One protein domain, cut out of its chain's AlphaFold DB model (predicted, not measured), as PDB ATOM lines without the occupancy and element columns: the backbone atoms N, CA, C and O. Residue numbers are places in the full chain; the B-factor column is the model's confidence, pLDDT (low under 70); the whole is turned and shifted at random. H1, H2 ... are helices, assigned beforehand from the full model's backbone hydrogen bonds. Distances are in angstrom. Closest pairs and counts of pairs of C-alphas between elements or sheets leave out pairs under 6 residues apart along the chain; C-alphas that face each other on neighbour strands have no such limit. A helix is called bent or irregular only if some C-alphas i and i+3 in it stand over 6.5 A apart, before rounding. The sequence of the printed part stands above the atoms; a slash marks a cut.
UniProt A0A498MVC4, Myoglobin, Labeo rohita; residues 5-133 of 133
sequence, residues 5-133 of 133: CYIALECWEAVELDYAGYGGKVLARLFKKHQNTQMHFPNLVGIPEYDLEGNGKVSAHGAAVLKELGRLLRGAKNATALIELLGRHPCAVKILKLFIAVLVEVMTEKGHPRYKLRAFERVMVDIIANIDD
ATOM      1  N   CYS A   5      36.725  28.238  19.147       87.88
ATOM      2  CA  CYS A   5      37.585  27.480  18.226       87.88
ATOM      3  C   CYS A   5      36.880  26.277  17.586       87.88
ATOM      4  O   CYS A   5      37.024  26.035  16.390       87.88
ATOM      5  N   TYR A   6      36.099  25.525  18.365       92.19
ATOM      6  CA  TYR A   6      35.359  24.372  17.848       92.19
ATOM      7  C   TYR A   6      34.269  24.823  16.864       92.19
ATOM      8  O   TYR A   6      34.159  24.286  15.766       92.19
ATOM      9  N   ILE A   7      33.519  25.877  17.206       93.31
ATOM     10  CA  ILE A   7      32.468  26.430  16.337       93.31
ATOM     11  C   ILE A   7      33.070  27.030  15.054       93.31
ATOM     12  O   ILE A   7      32.503  26.871  13.971       93.31
ATOM     13  N   ALA A   8      34.219  27.701  15.156       92.12
ATOM     14  CA  ALA A   8      34.937  28.236  14.003       92.12
ATOM     15  C   ALA A   8      35.401  27.120  13.054       92.12
ATOM     16  O   ALA A   8      35.285  27.277  11.839       92.12
ATOM     17  N   LEU A   9      35.855  25.978  13.585       94.31
ATOM     18  CA  LEU A   9      36.207  24.805  12.781       94.31
ATOM     19  C   LEU A   9      34.993  24.210  12.061       94.31
ATOM     20  O   LEU A   9      35.094  23.930  10.871       94.31
ATOM     21  N   GLU A  10      33.829  24.110  12.711       93.44
ATOM     22  CA  GLU A  10      32.603  23.692  12.013       93.44
ATOM     23  C   GLU A  10      32.171  24.696  10.929       93.44
ATOM     24  O   GLU A  10      31.546  24.329   9.937       93.44
ATOM     25  N   CYS A  11      32.450  25.989  11.119       92.00
ATOM     26  CA  CYS A  11      32.232  27.006  10.088       92.00
ATOM     27  C   CYS A  11      33.177  26.798   8.892       92.00
ATOM     28  O   CYS A  11      32.827  27.096   7.751       92.00
ATOM     29  N   TRP A  12      34.378  26.290   9.160       95.56
ATOM     30  CA  TRP A  12      35.442  26.111   8.182       95.56
ATOM     31  C   TRP A  12      35.235  24.913   7.251       95.56
ATOM     32  O   TRP A  12      35.712  24.946   6.120       95.56
ATOM     33  N   GLU A  13      34.488  23.889   7.673       95.00
ATOM     34  CA  GLU A  13      34.264  22.664   6.883       95.00
ATOM     35  C   GLU A  13      33.745  22.961   5.467       95.00
ATOM     36  O   GLU A  13      34.253  22.422   4.486       95.00
ATOM     37  N   ALA A  14      32.794  23.888   5.323       94.44
ATOM     38  CA  ALA A  14      32.274  24.264   4.006       94.44
ATOM     39  C   ALA A  14      33.294  25.036   3.146       94.44
ATOM     40  O   ALA A  14      33.238  24.956   1.920       94.44
ATOM     41  N   VAL A  15      34.219  25.774   3.769       97.00
ATOM     42  CA  VAL A  15      35.323  26.448   3.064       97.00
ATOM     43  C   VAL A  15      36.319  25.413   2.548       97.00
ATOM     44  O   VAL A  15      36.790  25.518   1.420       97.00
ATOM     45  N   GLU A  16      36.602  24.389   3.351       95.94
ATOM     46  CA  GLU A  16      37.530  23.307   3.015       95.94
ATOM     47  C   GLU A  16      37.051  22.428   1.860       95.94
ATOM     48  O   GLU A  16      37.855  22.028   1.017       95.94
ATOM     49  N   LEU A  17      35.738  22.217   1.750       97.12
ATOM     50  CA  LEU A  17      35.135  21.517   0.615       97.12
ATOM     51  C   LEU A  17      35.281  22.269  -0.723       97.12
ATOM     52  O   LEU A  17      35.179  21.646  -1.777       97.12
ATOM     53  N   ASP A  18      35.518  23.586  -0.706       97.00
ATOM     54  CA  ASP A  18      35.597  24.426  -1.910       97.00
ATOM     55  C   ASP A  18      36.613  25.577  -1.760       97.00
ATOM     56  O   ASP A  18      36.302  26.760  -1.930       97.00
ATOM     57  N   TYR A  19      37.874  25.252  -1.458       98.00
ATOM     58  CA  TYR A  19      38.904  26.286  -1.302       98.00
ATOM     59  C   TYR A  19      39.060  27.182  -2.538       98.00
ATOM     60  O   TYR A  19      39.288  28.383  -2.398       98.00
ATOM     61  N   ALA A  20      38.942  26.625  -3.744       97.19
ATOM     62  CA  ALA A  20      39.090  27.390  -4.979       97.19
ATOM     63  C   ALA A  20      37.924  28.364  -5.193       97.19
ATOM     64  O   ALA A  20      38.161  29.533  -5.499       97.19
ATOM     65  N   GLY A  21      36.679  27.925  -4.986       96.44
ATOM     66  CA  GLY A  21      35.506  28.772  -5.161       96.44
ATOM     67  C   GLY A  21      35.385  29.851  -4.087       96.44
ATOM     68  O   GLY A  21      35.038  30.989  -4.410       96.44
ATOM     69  N   TYR A  22      35.714  29.550  -2.826       97.88
ATOM     70  CA  TYR A  22      35.809  30.579  -1.783       97.88
ATOM     71  C   TYR A  22      36.985  31.525  -2.041       97.88
ATOM     72  O   TYR A  22      36.795  32.738  -2.111       97.88
ATOM     73  N   GLY A  23      38.190  30.988  -2.231       96.88
ATOM     74  CA  GLY A  23      39.416  31.773  -2.366       96.88
ATOM     75  C   GLY A  23      39.406  32.688  -3.587       96.88
ATOM     76  O   GLY A  23      39.793  33.853  -3.484       96.88
ATOM     77  N   GLY A  24      38.898  32.196  -4.719       96.88
ATOM     78  CA  GLY A  24      38.730  32.983  -5.937       96.88
ATOM     79  C   GLY A  24      37.774  34.157  -5.740       96.88
ATOM     80  O   GLY A  24      38.126  35.290  -6.068       96.88
ATOM     81  N   LYS A  25      36.602  33.922  -5.130       97.31
ATOM     82  CA  LYS A  25      35.632  34.989  -4.819       97.31
ATOM     83  C   LYS A  25      36.205  36.026  -3.860       97.31
ATOM     84  O   LYS A  25      36.002  37.221  -4.070       97.31
ATOM     85  N   VAL A  26      36.935  35.581  -2.838       97.88
ATOM     86  CA  VAL A  26      37.550  36.479  -1.856       97.88
ATOM     87  C   VAL A  26      38.610  37.359  -2.506       97.88
ATOM     88  O   VAL A  26      38.526  38.577  -2.379       97.88
ATOM     89  N   LEU A  27      39.566  36.796  -3.250       97.06
ATOM     90  CA  LEU A  27      40.598  37.611  -3.901       97.06
ATOM     91  C   LEU A  27      40.030  38.519  -4.993       97.06
ATOM     92  O   LEU A  27      40.402  39.689  -5.057       97.06
ATOM     93  N   ALA A  28      39.086  38.031  -5.803       97.00
ATOM     94  CA  ALA A  28      38.424  38.867  -6.799       97.00
ATOM     95  C   ALA A  28      37.726  40.069  -6.140       97.00
ATOM     96  O   ALA A  28      37.883  41.202  -6.591       97.00
ATOM     97  N   ARG A  29      36.999  39.853  -5.033       97.38
ATOM     98  CA  ARG A  29      36.330  40.938  -4.302       97.38
ATOM     99  C   ARG A  29      37.314  41.856  -3.578       97.38
ATOM    100  O   ARG A  29      37.092  43.065  -3.559       97.38
ATOM    101  N   LEU A  30      38.398  41.312  -3.024       96.75
ATOM    102  CA  LEU A  30      39.469  42.081  -2.391       96.75
ATOM    103  C   LEU A  30      40.087  43.068  -3.386       96.75
ATOM    104  O   LEU A  30      40.179  44.253  -3.077       96.75
ATOM    105  N   PHE A  31      40.439  42.613  -4.590       95.50
ATOM    106  CA  PHE A  31      41.026  43.476  -5.619       95.50
ATOM    107  C   PHE A  31      40.023  44.486  -6.181       95.50
ATOM    108  O   PHE A  31      40.398  45.628  -6.418       95.50
ATOM    109  N   LYS A  32      38.736  44.131  -6.298       94.94
ATOM    110  CA  LYS A  32      37.676  45.085  -6.674       94.94
ATOM    111  C   LYS A  32      37.496  46.201  -5.634       94.94
ATOM    112  O   LYS A  32      37.437  47.373  -5.985       94.94
ATOM    113  N   LYS A  33      37.430  45.855  -4.340       95.50
ATOM    114  CA  LYS A  33      37.207  46.821  -3.243       95.50
ATOM    115  C   LYS A  33      38.461  47.607  -2.855       95.50
ATOM    116  O   LYS A  33      38.366  48.741  -2.391       95.50
ATOM    117  N   HIS A  34      39.632  47.000  -3.016       93.19
ATOM    118  CA  HIS A  34      40.917  47.531  -2.579       93.19
ATOM    119  C   HIS A  34      41.965  47.331  -3.678       93.19
ATOM    120  O   HIS A  34      42.908  46.565  -3.501       93.19
ATOM    121  N   GLN A  35      41.819  48.027  -4.806       88.69
ATOM    122  CA  GLN A  35      42.639  47.842  -6.019       88.69
ATOM    123  C   GLN A  35      44.155  47.823  -5.757       88.69
ATOM    124  O   GLN A  35      44.868  46.966  -6.277       88.69
ATOM    125  N   ASN A  36      44.642  48.670  -4.846       88.88
ATOM    126  CA  ASN A  36      46.059  48.723  -4.467       88.88
ATOM    127  C   ASN A  36      46.584  47.420  -3.837       88.88
ATOM    128  O   ASN A  36      47.790  47.236  -3.742       88.88
ATOM    129  N   THR A  37      45.716  46.507  -3.395       92.44
ATOM    130  CA  THR A  37      46.149  45.232  -2.807       92.44
ATOM    131  C   THR A  37      46.689  44.256  -3.850       92.44
ATOM    132  O   THR A  37      47.573  43.471  -3.518       92.44
ATOM    133  N   GLN A  38      46.247  44.339  -5.114       92.88
ATOM    134  CA  GLN A  38      46.673  43.427  -6.184       92.88
ATOM    135  C   GLN A  38      48.191  43.475  -6.421       92.88
ATOM    136  O   GLN A  38      48.801  42.452  -6.723       92.88
ATOM    137  N   MET A  39      48.824  44.633  -6.198       91.19
ATOM    138  CA  MET A  39      50.270  44.821  -6.376       91.19
ATOM    139  C   MET A  39      51.129  43.944  -5.450       91.19
ATOM    140  O   MET A  39      52.302  43.713  -5.732       91.19
ATOM    141  N   HIS A  40      50.556  43.440  -4.352       89.88
ATOM    142  CA  HIS A  40      51.243  42.547  -3.419       89.88
ATOM    143  C   HIS A  40      51.272  41.087  -3.885       89.88
ATOM    144  O   HIS A  40      51.941  40.266  -3.262       89.88
ATOM    145  N   PHE A  41      50.598  40.776  -4.996       91.25
ATOM    146  CA  PHE A  41      50.484  39.440  -5.569       91.25
ATOM    147  C   PHE A  41      51.104  39.435  -6.977       91.25
ATOM    148  O   PHE A  41      50.377  39.581  -7.963       91.25
ATOM    149  N   PRO A  42      52.435  39.251  -7.123       89.12
ATOM    150  CA  PRO A  42      53.127  39.387  -8.411       89.12
ATOM    151  C   PRO A  42      52.538  38.523  -9.533       89.12
ATOM    152  O   PRO A  42      52.480  38.948 -10.680       89.12
ATOM    153  N   ASN A  43      52.039  37.332  -9.191       89.25
ATOM    154  CA  ASN A  43      51.442  36.393 -10.146       89.25
ATOM    155  C   ASN A  43      50.025  36.776 -10.602       89.25
ATOM    156  O   ASN A  43      49.498  36.164 -11.534       89.25
ATOM    157  N   LEU A  44      49.399  37.738  -9.922       93.19
ATOM    158  CA  LEU A  44      48.034  38.200 -10.173       93.19
ATOM    159  C   LEU A  44      47.990  39.656 -10.649       93.19
ATOM    160  O   LEU A  44      46.923  40.127 -11.039       93.19
ATOM    161  N   VAL A  45      49.122  40.369 -10.625       90.56
ATOM    162  CA  VAL A  45      49.235  41.740 -11.131       90.56
ATOM    163  C   VAL A  45      48.891  41.792 -12.618       90.56
ATOM    164  O   VAL A  45      49.278  40.919 -13.393       90.56
ATOM    165  N   GLY A  46      48.148  42.825 -13.012       89.38
ATOM    166  CA  GLY A  46      47.761  43.047 -14.405       89.38
ATOM    167  C   GLY A  46      46.594  42.191 -14.898       89.38
ATOM    168  O   GLY A  46      46.160  42.396 -16.028       89.38
ATOM    169  N   ILE A  47      46.044  41.280 -14.079       94.38
ATOM    170  CA  ILE A  47      44.752  40.659 -14.401       94.38
ATOM    171  C   ILE A  47      43.684  41.756 -14.300       94.38
ATOM    172  O   ILE A  47      43.545  42.350 -13.223       94.38
ATOM    173  N   PRO A  48      42.956  42.058 -15.386       93.62
ATOM    174  CA  PRO A  48      41.978  43.130 -15.378       93.62
ATOM    175  C   PRO A  48      40.761  42.751 -14.531       93.62
ATOM    176  O   PRO A  48      40.432  41.578 -14.371       93.62
ATOM    177  N   GLU A  49      40.068  43.760 -14.001       92.38
ATOM    178  CA  GLU A  49      38.981  43.573 -13.032       92.38
ATOM    179  C   GLU A  49      37.867  42.632 -13.525       92.38
ATOM    180  O   GLU A  49      37.335  41.829 -12.750       92.38
ATOM    181  N   TYR A  50      37.544  42.705 -14.820       92.38
ATOM    182  CA  TYR A  50      36.524  41.874 -15.462       92.38
ATOM    183  C   TYR A  50      36.932  40.397 -15.594       92.38
ATOM    184  O   TYR A  50      36.053  39.545 -15.655       92.38
ATOM    185  N   ASP A  51      38.234  40.093 -15.554       94.88
ATOM    186  CA  ASP A  51      38.781  38.734 -15.659       94.88
ATOM    187  C   ASP A  51      39.148  38.128 -14.302       94.88
ATOM    188  O   ASP A  51      39.662  37.013 -14.258       94.88
ATOM    189  N   LEU A  52      38.955  38.846 -13.189       94.19
ATOM    190  CA  LEU A  52      39.323  38.357 -11.855       94.19
ATOM    191  C   LEU A  52      38.466  37.170 -11.411       94.19
ATOM    192  O   LEU A  52      38.972  36.200 -10.842       94.19
ATOM    193  N   GLU A  53      37.158  37.265 -11.632       90.25
ATOM    194  CA  GLU A  53      36.207  36.230 -11.248       90.25
ATOM    195  C   GLU A  53      36.243  35.087 -12.267       90.25
ATOM    196  O   GLU A  53      36.201  35.312 -13.469       90.25
ATOM    197  N   GLY A  54      36.378  33.849 -11.791       88.00
ATOM    198  CA  GLY A  54      36.587  32.690 -12.666       88.00
ATOM    199  C   GLY A  54      38.029  32.520 -13.162       88.00
ATOM    200  O   GLY A  54      38.330  31.518 -13.810       88.00
ATOM    201  N   ASN A  55      38.955  33.423 -12.815       96.88
ATOM    202  CA  ASN A  55      40.362  33.241 -13.151       96.88
ATOM    203  C   ASN A  55      40.967  32.050 -12.397       96.88
ATOM    204  O   ASN A  55      40.958  32.005 -11.160       96.88
ATOM    205  N   GLY A  56      41.582  31.121 -13.130       96.62
ATOM    206  CA  GLY A  56      42.246  29.960 -12.536       96.62
ATOM    207  C   GLY A  56      43.400  30.334 -11.598       96.62
ATOM    208  O   GLY A  56      43.548  29.721 -10.542       96.62
ATOM    209  N   LYS A  57      44.181  31.378 -11.920       96.69
ATOM    210  CA  LYS A  57      45.304  31.823 -11.076       96.69
ATOM    211  C   LYS A  57      44.816  32.464  -9.781       96.69
ATOM    212  O   LYS A  57      45.340  32.148  -8.717       96.69
ATOM    213  N   VAL A  58      43.793  33.319  -9.863       97.19
ATOM    214  CA  VAL A  58      43.184  33.960  -8.683       97.19
ATOM    215  C   VAL A  58      42.584  32.897  -7.763       97.19
ATOM    216  O   VAL A  58      42.845  32.901  -6.563       97.19
ATOM    217  N   SER A  59      41.854  31.932  -8.327       97.62
ATOM    218  CA  SER A  59      41.252  30.834  -7.561       97.62
ATOM    219  C   SER A  59      42.308  29.948  -6.893       97.62
ATOM    220  O   SER A  59      42.180  29.624  -5.714       97.62
ATOM    221  N   ALA A  60      43.383  29.601  -7.608       97.88
ATOM    222  CA  ALA A  60      44.474  28.793  -7.066       97.88
ATOM    223  C   ALA A  60      45.230  29.509  -5.934       97.88
ATOM    224  O   ALA A  60      45.495  28.905  -4.894       97.88
ATOM    225  N   HIS A  61      45.536  30.800  -6.101       97.44
ATOM    226  CA  HIS A  61      46.218  31.581  -5.067       97.44
ATOM    227  C   HIS A  61      45.331  31.778  -3.835       97.44
ATOM    228  O   HIS A  61      45.776  31.568  -2.709       97.44
ATOM    229  N   GLY A  62      44.051  32.102  -4.036       97.25
ATOM    230  CA  GLY A  62      43.084  32.226  -2.945       97.25
ATOM    231  C   GLY A  62      42.902  30.912  -2.183       97.25
ATOM    232  O   GLY A  62      42.842  30.918  -0.955       97.25
ATOM    233  N   ALA A  63      42.892  29.777  -2.887       98.25
ATOM    234  CA  ALA A  63      42.858  28.460  -2.258       98.25
ATOM    235  C   ALA A  63      44.101  28.194  -1.396       98.25
ATOM    236  O   ALA A  63      43.974  27.626  -0.315       98.25
ATOM    237  N   ALA A  64      45.291  28.601  -1.847       98.19
ATOM    238  CA  ALA A  64      46.516  28.470  -1.060       98.19
ATOM    239  C   ALA A  64      46.449  29.298   0.235       98.19
ATOM    240  O   ALA A  64      46.752  28.773   1.304       98.19
ATOM    241  N   VAL A  65      45.971  30.548   0.158       97.19
ATOM    242  CA  VAL A  65      45.771  31.412   1.340       97.19
ATOM    243  C   VAL A  65      44.814  30.755   2.337       97.19
ATOM    244  O   VAL A  65      45.120  30.676   3.525       97.19
ATOM    245  N   LEU A  66      43.674  30.236   1.864       98.31
ATOM    246  CA  LEU A  66      42.705  29.566   2.734       98.31
ATOM    247  C   LEU A  66      43.277  28.287   3.355       98.31
ATOM    248  O   LEU A  66      43.065  28.049   4.537       98.31
ATOM    249  N   LYS A  67      44.047  27.482   2.619       98.25
ATOM    250  CA  LYS A  67      44.690  26.288   3.189       98.25
ATOM    251  C   LYS A  67      45.613  26.639   4.355       98.25
ATOM    252  O   LYS A  67      45.512  26.016   5.410       98.25
ATOM    253  N   GLU A  68      46.461  27.655   4.202       97.31
ATOM    254  CA  GLU A  68      47.349  28.090   5.286       97.31
ATOM    255  C   GLU A  68      46.574  28.699   6.463       97.31
ATOM    256  O   GLU A  68      46.868  28.385   7.616       97.31
ATOM    257  N   LEU A  69      45.511  29.470   6.202       96.56
ATOM    258  CA  LEU A  69      44.629  29.963   7.264       96.56
ATOM    259  C   LEU A  69      43.939  28.814   8.023       96.56
ATOM    260  O   LEU A  69      43.853  28.840   9.250       96.56
ATOM    261  N   GLY A  70      43.514  27.763   7.316       96.44
ATOM    262  CA  GLY A  70      42.932  26.560   7.910       96.44
ATOM    263  C   GLY A  70      43.914  25.791   8.798       96.44
ATOM    264  O   GLY A  70      43.521  25.259   9.836       96.44
ATOM    265  N   ARG A  71      45.207  25.769   8.446       96.19
ATOM    266  CA  ARG A  71      46.257  25.194   9.305       96.19
ATOM    267  C   ARG A  71      46.391  25.966  10.616       96.19
ATOM    268  O   ARG A  71      46.451  25.337  11.672       96.19
ATOM    269  N   LEU A  72      46.410  27.300  10.561       94.44
ATOM    270  CA  LEU A  72      46.456  28.150  11.760       94.44
ATOM    271  C   LEU A  72      45.216  27.955  12.636       94.44
ATOM    272  O   LEU A  72      45.345  27.775  13.845       94.44
ATOM    273  N   LEU A  73      44.029  27.873  12.028       93.62
ATOM    274  CA  LEU A  73      42.778  27.599  12.741       93.62
ATOM    275  C   LEU A  73      42.805  26.255  13.493       93.62
ATOM    276  O   LEU A  73      42.215  26.122  14.562       93.62
ATOM    277  N   ARG A  74      43.525  25.260  12.960       93.44
ATOM    278  CA  ARG A  74      43.739  23.943  13.585       93.44
ATOM    279  C   ARG A  74      44.907  23.919  14.585       93.44
ATOM    280  O   ARG A  74      45.264  22.847  15.069       93.44
ATOM    281  N   GLY A  75      45.494  25.072  14.909       90.94
ATOM    282  CA  GLY A  75      46.529  25.210  15.935       90.94
ATOM    283  C   GLY A  75      47.969  25.167  15.422       90.94
ATOM    284  O   GLY A  75      48.892  24.981  16.221       90.94
ATOM    285  N   ALA A  76      48.205  25.328  14.115       90.88
ATOM    286  CA  ALA A  76      49.563  25.560  13.629       90.88
ATOM    287  C   ALA A  76      50.121  26.863  14.225       90.88
ATOM    288  O   ALA A  76      49.444  27.884  14.254       90.88
ATOM    289  N   LYS A  77      51.375  26.825  14.687       86.56
ATOM    290  CA  LYS A  77      52.031  27.967  15.351       86.56
ATOM    291  C   LYS A  77      52.786  28.896  14.401       86.56
ATOM    292  O   LYS A  77      53.238  29.951  14.816       86.56
ATOM    293  N   ASN A  78      52.995  28.474  13.155       89.69
ATOM    294  CA  ASN A  78      53.819  29.191  12.189       89.69
ATOM    295  C   ASN A  78      52.942  29.754  11.062       89.69
ATOM    296  O   ASN A  78      52.309  28.982  10.342       89.69
ATOM    297  N   ALA A  79      52.957  31.079  10.901       92.00
ATOM    298  CA  ALA A  79      52.226  31.806   9.868       92.00
ATOM    299  C   ALA A  79      53.093  32.267   8.678       92.00
ATOM    300  O   ALA A  79      52.580  32.957   7.801       92.00
ATOM    301  N   THR A  80      54.377  31.894   8.595       91.88
ATOM    302  CA  THR A  80      55.303  32.336   7.533       91.88
ATOM    303  C   THR A  80      54.744  32.079   6.134       91.88
ATOM    304  O   THR A  80      54.730  32.991   5.315       91.88
ATOM    305  N   ALA A  81      54.205  30.883   5.875       93.50
ATOM    306  CA  ALA A  81      53.628  30.552   4.570       93.50
ATOM    307  C   ALA A  81      52.393  31.409   4.238       93.50
ATOM    308  O   ALA A  81      52.234  31.862   3.106       93.50
ATOM    309  N   LEU A  82      51.535  31.684   5.229       94.50
ATOM    310  CA  LEU A  82      50.395  32.587   5.054       94.50
ATOM    311  C   LEU A  82      50.862  34.013   4.734       94.50
ATOM    312  O   LEU A  82      50.325  34.643   3.825       94.50
ATOM    313  N   ILE A  83      51.870  34.509   5.455       92.25
ATOM    314  CA  ILE A  83      52.445  35.840   5.235       92.25
ATOM    315  C   ILE A  83      52.994  35.937   3.811       92.25
ATOM    316  O   ILE A  83      52.607  36.843   3.084       92.25
ATOM    317  N   GLU A  84      53.812  34.976   3.376       91.62
ATOM    318  CA  GLU A  84      54.384  34.948   2.023       91.62
ATOM    319  C   GLU A  84      53.313  34.975   0.926       91.62
ATOM    320  O   GLU A  84      53.468  35.679  -0.075       91.62
ATOM    321  N   LEU A  85      52.199  34.264   1.127       93.94
ATOM    322  CA  LEU A  85      51.075  34.262   0.192       93.94
ATOM    323  C   LEU A  85      50.330  35.602   0.131       93.94
ATOM    324  O   LEU A  85      49.731  35.901  -0.900       93.94
ATOM    325  N   LEU A  86      50.344  36.401   1.198       91.56
ATOM    326  CA  LEU A  86      49.674  37.707   1.266       91.56
ATOM    327  C   LEU A  86      50.587  38.873   0.863       91.56
ATOM    328  O   LEU A  86      50.124  40.009   0.758       91.56
ATOM    329  N   GLY A  87      51.869  38.599   0.622       82.50
ATOM    330  CA  GLY A  87      52.880  39.576   0.239       82.50
ATOM    331  C   GLY A  87      53.914  39.822   1.340       82.50
ATOM    332  O   GLY A  87      53.944  39.180   2.382       82.50
ATOM    333  N   ARG A  88      54.823  40.773   1.117       73.44
ATOM    334  CA  ARG A  88      55.885  41.062   2.095       73.44
ATOM    335  C   ARG A  88      55.328  41.739   3.358       73.44
ATOM    336  O   ARG A  88      54.456  42.609   3.284       73.44
ATOM    337  N   HIS A  89      55.891  41.387   4.515       64.00
ATOM    338  CA  HIS A  89      55.727  42.146   5.760       64.00
ATOM    339  C   HIS A  89      56.201  43.602   5.548       64.00
ATOM    340  O   HIS A  89      57.210  43.785   4.858       64.00
ATOM    341  N   PRO A  90      55.527  44.651   6.076       69.69
ATOM    342  CA  PRO A  90      54.419  44.679   7.052       69.69
ATOM    343  C   PRO A  90      52.999  44.711   6.453       69.69
ATOM    344  O   PRO A  90      52.007  44.731   7.178       69.69
ATOM    345  N   CYS A  91      52.855  44.726   5.126       83.44
ATOM    346  CA  CYS A  91      51.538  44.847   4.491       83.44
ATOM    347  C   CYS A  91      50.686  43.576   4.631       83.44
ATOM    348  O   CYS A  91      49.459  43.670   4.606       83.44
ATOM    349  N   ALA A  92      51.318  42.413   4.814       88.00
ATOM    350  CA  ALA A  92      50.659  41.110   4.885       88.00
ATOM    351  C   ALA A  92      49.547  41.042   5.945       88.00
ATOM    352  O   ALA A  92      48.459  40.561   5.644       88.00
ATOM    353  N   VAL A  93      49.758  41.592   7.144       90.69
ATOM    354  CA  VAL A  93      48.739  41.591   8.212       90.69
ATOM    355  C   VAL A  93      47.552  42.478   7.835       90.69
ATOM    356  O   VAL A  93      46.394  42.090   7.993       90.69
ATOM    357  N   LYS A  94      47.810  43.667   7.279       91.94
ATOM    358  CA  LYS A  94      46.738  44.539   6.778       91.94
ATOM    359  C   LYS A  94      45.929  43.835   5.684       91.94
ATOM    360  O   LYS A  94      44.705  43.922   5.685       91.94
ATOM    361  N   ILE A  95      46.599  43.126   4.778       93.62
ATOM    362  CA  ILE A  95      45.950  42.358   3.711       93.62
ATOM    363  C   ILE A  95      45.176  41.173   4.298       93.62
ATOM    364  O   ILE A  95      44.052  40.947   3.867       93.62
ATOM    365  N   LEU A  96      45.694  40.485   5.322       94.75
ATOM    366  CA  LEU A  96      44.983  39.421   6.036       94.75
ATOM    367  C   LEU A  96      43.682  39.941   6.657       94.75
ATOM    368  O   LEU A  96      42.630  39.341   6.461       94.75
ATOM    369  N   LYS A  97      43.730  41.088   7.345       95.12
ATOM    370  CA  LYS A  97      42.548  41.742   7.935       95.12
ATOM    371  C   LYS A  97      41.476  42.019   6.868       95.12
ATOM    372  O   LYS A  97      40.307  41.699   7.075       95.12
ATOM    373  N   LEU A  98      41.871  42.545   5.705       96.25
ATOM    374  CA  LEU A  98      40.956  42.774   4.578       96.25
ATOM    375  C   LEU A  98      40.437  41.465   3.968       96.25
ATOM    376  O   LEU A  98      39.252  41.350   3.665       96.25
ATOM    377  N   PHE A  99      41.308  40.470   3.811       96.88
ATOM    378  CA  PHE A  99      40.960  39.159   3.276       96.88
ATOM    379  C   PHE A  99      39.909  38.469   4.152       96.88
ATOM    380  O   PHE A  99      38.920  37.965   3.630       96.88
ATOM    381  N   ILE A 100      40.080  38.489   5.476       97.19
ATOM    382  CA  ILE A 100      39.137  37.894   6.432       97.19
ATOM    383  C   ILE A 100      37.798  38.632   6.409       97.19
ATOM    384  O   ILE A 100      36.757  37.980   6.372       97.19
ATOM    385  N   ALA A 101      37.802  39.969   6.362       97.38
ATOM    386  CA  ALA A 101      36.566  40.743   6.242       97.38
ATOM    387  C   ALA A 101      35.774  40.339   4.985       97.38
ATOM    388  O   ALA A 101      34.581  40.051   5.056       97.38
ATOM    389  N   VAL A 102      36.458  40.225   3.844       98.00
ATOM    390  CA  VAL A 102      35.853  39.774   2.586       98.00
ATOM    391  C   VAL A 102      35.414  38.304   2.656       98.00
ATOM    392  O   VAL A 102      34.364  37.950   2.122       98.00
ATOM    393  N   LEU A 103      36.172  37.436   3.327       98.06
ATOM    394  CA  LEU A 103      35.806  36.034   3.524       98.06
ATOM    395  C   LEU A 103      34.511  35.891   4.328       98.06
ATOM    396  O   LEU A 103      33.645  35.120   3.923       98.06
ATOM    397  N   VAL A 104      34.332  36.665   5.400       97.75
ATOM    398  CA  VAL A 104      33.090  36.666   6.190       97.75
ATOM    399  C   VAL A 104      31.894  37.107   5.341       97.75
ATOM    400  O   VAL A 104      30.827  36.495   5.430       97.75
ATOM    401  N   GLU A 105      32.056  38.102   4.462       97.75
ATOM    402  CA  GLU A 105      31.008  38.483   3.503       97.75
ATOM    403  C   GLU A 105      30.648  37.318   2.565       97.75
ATOM    404  O   GLU A 105      29.472  36.991   2.403       97.75
ATOM    405  N   VAL A 106      31.649  36.648   1.982       97.19
ATOM    406  CA  VAL A 106      31.439  35.502   1.078       97.19
ATOM    407  C   VAL A 106      30.783  34.325   1.810       97.19
ATOM    408  O   VAL A 106      29.897  33.667   1.263       97.19
ATOM    409  N   MET A 107      31.182  34.046   3.053       96.81
ATOM    410  CA  MET A 107      30.561  33.007   3.881       96.81
ATOM    411  C   MET A 107      29.111  33.359   4.233       96.81
ATOM    412  O   MET A 107      28.245  32.485   4.194       96.81
ATOM    413  N   THR A 108      28.821  34.637   4.497       97.12
ATOM    414  CA  THR A 108      27.454  35.131   4.722       97.12
ATOM    415  C   THR A 108      26.574  34.899   3.495       97.12
ATOM    416  O   THR A 108      25.487  34.343   3.616       97.12
ATOM    417  N   GLU A 109      27.056  35.250   2.301       95.50
ATOM    418  CA  GLU A 109      26.335  35.028   1.036       95.50
ATOM    419  C   GLU A 109      26.090  33.549   0.741       95.50
ATOM    420  O   GLU A 109      25.062  33.186   0.173       95.50
ATOM    421  N   LYS A 110      27.017  32.680   1.153       94.06
ATOM    422  CA  LYS A 110      26.869  31.224   1.043       94.06
ATOM    423  C   LYS A 110      26.012  30.609   2.162       94.06
ATOM    424  O   LYS A 110      25.931  29.388   2.252       94.06
ATOM    425  N   GLY A 111      25.357  31.423   2.993       95.38
ATOM    426  CA  GLY A 111      24.356  30.970   3.964       95.38
ATOM    427  C   GLY A 111      24.922  30.440   5.282       95.38
ATOM    428  O   GLY A 111      24.237  29.693   5.981       95.38
ATOM    429  N   HIS A 112      26.156  30.801   5.645       95.19
ATOM    430  CA  HIS A 112      26.735  30.384   6.925       95.19
ATOM    431  C   HIS A 112      25.948  30.976   8.111       95.19
ATOM    432  O   HIS A 112      25.644  32.174   8.108       95.19
ATOM    433  N   PRO A 113      25.630  30.189   9.159       95.25
ATOM    434  CA  PRO A 113      24.900  30.699  10.315       95.25
ATOM    435  C   PRO A 113      25.663  31.815  11.037       95.25
ATOM    436  O   PRO A 113      26.834  31.665  11.382       95.25
ATOM    437  N   ARG A 114      24.970  32.910  11.377       94.00
ATOM    438  CA  ARG A 114      25.576  34.097  12.015       94.00
ATOM    439  C   ARG A 114      26.363  33.794  13.294       94.00
ATOM    440  O   ARG A 114      27.351  34.462  13.572       94.00
ATOM    441  N   TYR A 115      25.932  32.813  14.089       93.62
ATOM    442  CA  TYR A 115      26.651  32.442  15.312       93.62
ATOM    443  C   TYR A 115      27.996  31.762  15.009       93.62
ATOM    444  O   TYR A 115      28.954  31.994  15.741       93.62
ATOM    445  N   LYS A 116      28.089  30.994  13.912       94.25
ATOM    446  CA  LYS A 116      29.344  30.388  13.453       94.25
ATOM    447  C   LYS A 116      30.306  31.446  12.924       94.25
ATOM    448  O   LYS A 116      31.476  31.437  13.289       94.25
ATOM    449  N   LEU A 117      29.783  32.419  12.174       95.62
ATOM    450  CA  LEU A 117      30.560  33.565  11.696       95.62
ATOM    451  C   LEU A 117      31.139  34.391  12.850       95.62
ATOM    452  O   LEU A 117      32.319  34.706  12.830       95.62
ATOM    453  N   ARG A 118      30.353  34.667  13.899       95.00
ATOM    454  CA  ARG A 118      30.850  35.389  15.083       95.00
ATOM    455  C   ARG A 118      31.957  34.643  15.820       95.00
ATOM    456  O   ARG A 118      32.902  35.273  16.285       95.00
ATOM    457  N   ALA A 119      31.829  33.324  15.964       95.12
ATOM    458  CA  ALA A 119      32.879  32.513  16.570       95.12
ATOM    459  C   ALA A 119      34.148  32.532  15.704       95.12
ATOM    460  O   ALA A 119      35.239  32.760  16.219       95.12
ATOM    461  N   PHE A 120      33.994  32.389  14.384       95.94
ATOM    462  CA  PHE A 120      35.089  32.510  13.425       95.94
ATOM    463  C   PHE A 120      35.799  33.868  13.523       95.94
ATOM    464  O   PHE A 120      37.013  33.902  13.683       95.94
ATOM    465  N   GLU A 121      35.062  34.982  13.512       95.94
ATOM    466  CA  GLU A 121      35.619  36.335  13.646       95.94
ATOM    467  C   GLU A 121      36.455  36.502  14.922       95.94
ATOM    468  O   GLU A 121      37.548  37.058  14.865       95.94
ATOM    469  N   ARG A 122      35.979  35.990  16.067       95.38
ATOM    470  CA  ARG A 122      36.725  36.049  17.336       95.38
ATOM    471  C   ARG A 122      38.037  35.280  17.267       95.38
ATOM    472  O   ARG A 122      39.074  35.820  17.625       95.38
ATOM    473  N   VAL A 123      38.003  34.062  16.734       94.88
ATOM    474  CA  VAL A 123      39.213  33.245  16.574       94.88
ATOM    475  C   VAL A 123      40.197  33.895  15.598       94.88
ATOM    476  O   VAL A 123      41.406  33.841  15.805       94.88
ATOM    477  N   MET A 124      39.703  34.559  14.549       95.19
ATOM    478  CA  MET A 124      40.554  35.310  13.625       95.19
ATOM    479  C   MET A 124      41.250  36.502  14.294       95.19
ATOM    480  O   MET A 124      42.391  36.791  13.940       95.19
ATOM    481  N   VAL A 125      40.606  37.177  15.256       94.44
ATOM    482  CA  VAL A 125      41.247  38.239  16.057       94.44
ATOM    483  C   VAL A 125      42.441  37.676  16.828       94.44
ATOM    484  O   VAL A 125      43.521  38.258  16.760       94.44
ATOM    485  N   ASP A 126      42.276  36.520  17.474       92.19
ATOM    486  CA  ASP A 126      43.351  35.867  18.228       92.19
ATOM    487  C   ASP A 126      44.495  35.408  17.310       92.19
ATOM    488  O   ASP A 126      45.669  35.606  17.618       92.19
ATOM    489  N   ILE A 127      44.180  34.824  16.147       91.56
ATOM    490  CA  ILE A 127      45.197  34.412  15.164       91.56
ATOM    491  C   ILE A 127      45.974  35.624  14.649       91.56
ATOM    492  O   ILE A 127      47.195  35.569  14.580       91.56
ATOM    493  N   ILE A 128      45.285  36.711  14.298       91.88
ATOM    494  CA  ILE A 128      45.931  37.939  13.830       91.88
ATOM    495  C   ILE A 128      46.849  38.520  14.907       91.88
ATOM    496  O   ILE A 128      47.969  38.896  14.577       91.88
ATOM    497  N   ALA A 129      46.403  38.574  16.166       90.19
ATOM    498  CA  ALA A 129      47.216  39.094  17.265       90.19
ATOM    499  C   ALA A 129      48.526  38.305  17.418       90.19
ATOM    500  O   ALA A 129      49.589  38.904  17.496       90.19
ATOM    501  N   ASN A 130      48.465  36.973  17.324       86.75
ATOM    502  CA  ASN A 130      49.652  36.111  17.380       86.75
ATOM    503  C   ASN A 130      50.597  36.243  16.167       86.75
ATOM    504  O   ASN A 130      51.717  35.746  16.222       86.75
ATOM    505  N   ILE A 131      50.138  36.810  15.045       85.81
ATOM    506  CA  ILE A 131      50.972  37.084  13.860       85.81
ATOM    507  C   ILE A 131      51.618  38.475  13.951       85.81
ATOM    508  O   ILE A 131      52.679  38.686  13.367       85.81
ATOM    509  N   ASP A 132      50.941  39.417  14.615       74.44
ATOM    510  CA  ASP A 132      51.394  40.798  14.827       74.44
ATOM    511  C   ASP A 132      52.479  40.913  15.933       74.44
ATOM    512  O   ASP A 132      53.178  41.928  15.960       74.44
ATOM    513  N   ASP A 133      52.624  39.902  16.805       61.12
ATOM    514  CA  ASP A 133      53.632  39.798  17.887       61.12
ATOM    515  C   ASP A 133      55.017  39.307  17.405       61.12
ATOM    516  O   ASP A 133      56.037  39.914  17.819       61.12
TER     517      ASP A 133
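This is residues 5 to 133 of the 133 residues of the protein "Myoglobin" of Labeo rohita (UniProt A0A498MVC4). A long helical hairpin, H6 and H7 side by side, makes one layer, and H4 crosses over it, with H1 on one side of H4 and the short H5 on the other. H2 packs crosswise on H4 and H6 near one end, where H3 and the long link of residues 41 to 55 also lie. The printed part has 129 residues with seven named helices, H1 to H7 in order, and no named strand; its class is all helix. It is compact, with a radius of gyration of the C-alphas of 13.7 A and spans of 39 by 34 by 21 A.

Start at H1, residues 5 to 16, which touches H7, residues 114 to 132, about perpendicular at 82 degrees; the closest C-alphas are those of Ala 8 and Phe 120, 4.3 A apart, and H7 uses residues 116 to 123 alone. H1 also touches H4, residues 56 to 73, at a shallow tilt of 20 degrees, opposite ways, with the C-alphas of Leu 9 and Leu 73 closest at 7.1 A. Look next at H2, residues 19 to 33: it touches H4 about perpendicular at 74 degrees, with the C-alphas of Gly 24 and Ser 59 closest at 3.7 A. H2 touches H6, residues 91 to 109, at 68 degrees, only just steep, with the C-alphas of Val 26 and Leu 103 closest at 5.7 A. H3, residues 35 to 40, and H2 only just touch, and only at the corner, with 3 pairs of C-alphas within 8 A; those of Phe 31 and Gln 38 are closest at 5.7 A. H4 is the hub, touching four helices, among them H5, residues 80 to 86, its hairpin partner, where the C-alphas of Glu 68 and Leu 82 are closest at 5.4 A. H6 and H7 form a hairpin at 8 degrees, a shallow tilt, opposite ways, with the C-alphas of Val 104 and Leu 117 closest at 6.8 A. H4 and H6 are near each other, while H5 and H7 are apart. Each O i to N i+4 pair is within hydrogen-bond range in H2, H4, H5, H6 and H7; H1 has 6 of 8, and H3 has 0 of 2, beside 2 of 3 O i to N i+3 pairs.

Find C-alpha 5 at (37.585, 27.480, 18.226); from there H1 runs 15.8 A to C-alpha 16, irregular by only just, with C-alphas 11 and 14 at 6.7 A. H2 covers 20.7 A, H3 10.4 A, and H4 25.4 A from C-alpha 56 at (42.246, 29.960, -12.536). H5 covers 10.0 A, H6 27.3 A, and H7 26.8 A, ending with C-alpha 132 at (51.394, 40.798, 14.827).

The C-alphas of Tyr 6 and Gly 46 are the two farthest apart, 39.3 A. The printed part has no cut, and the link from H3 to H4, 15 residues, is long. The mean pLDDT of the printed part is 93.1, with residues 89 to 90 and 133 under 70.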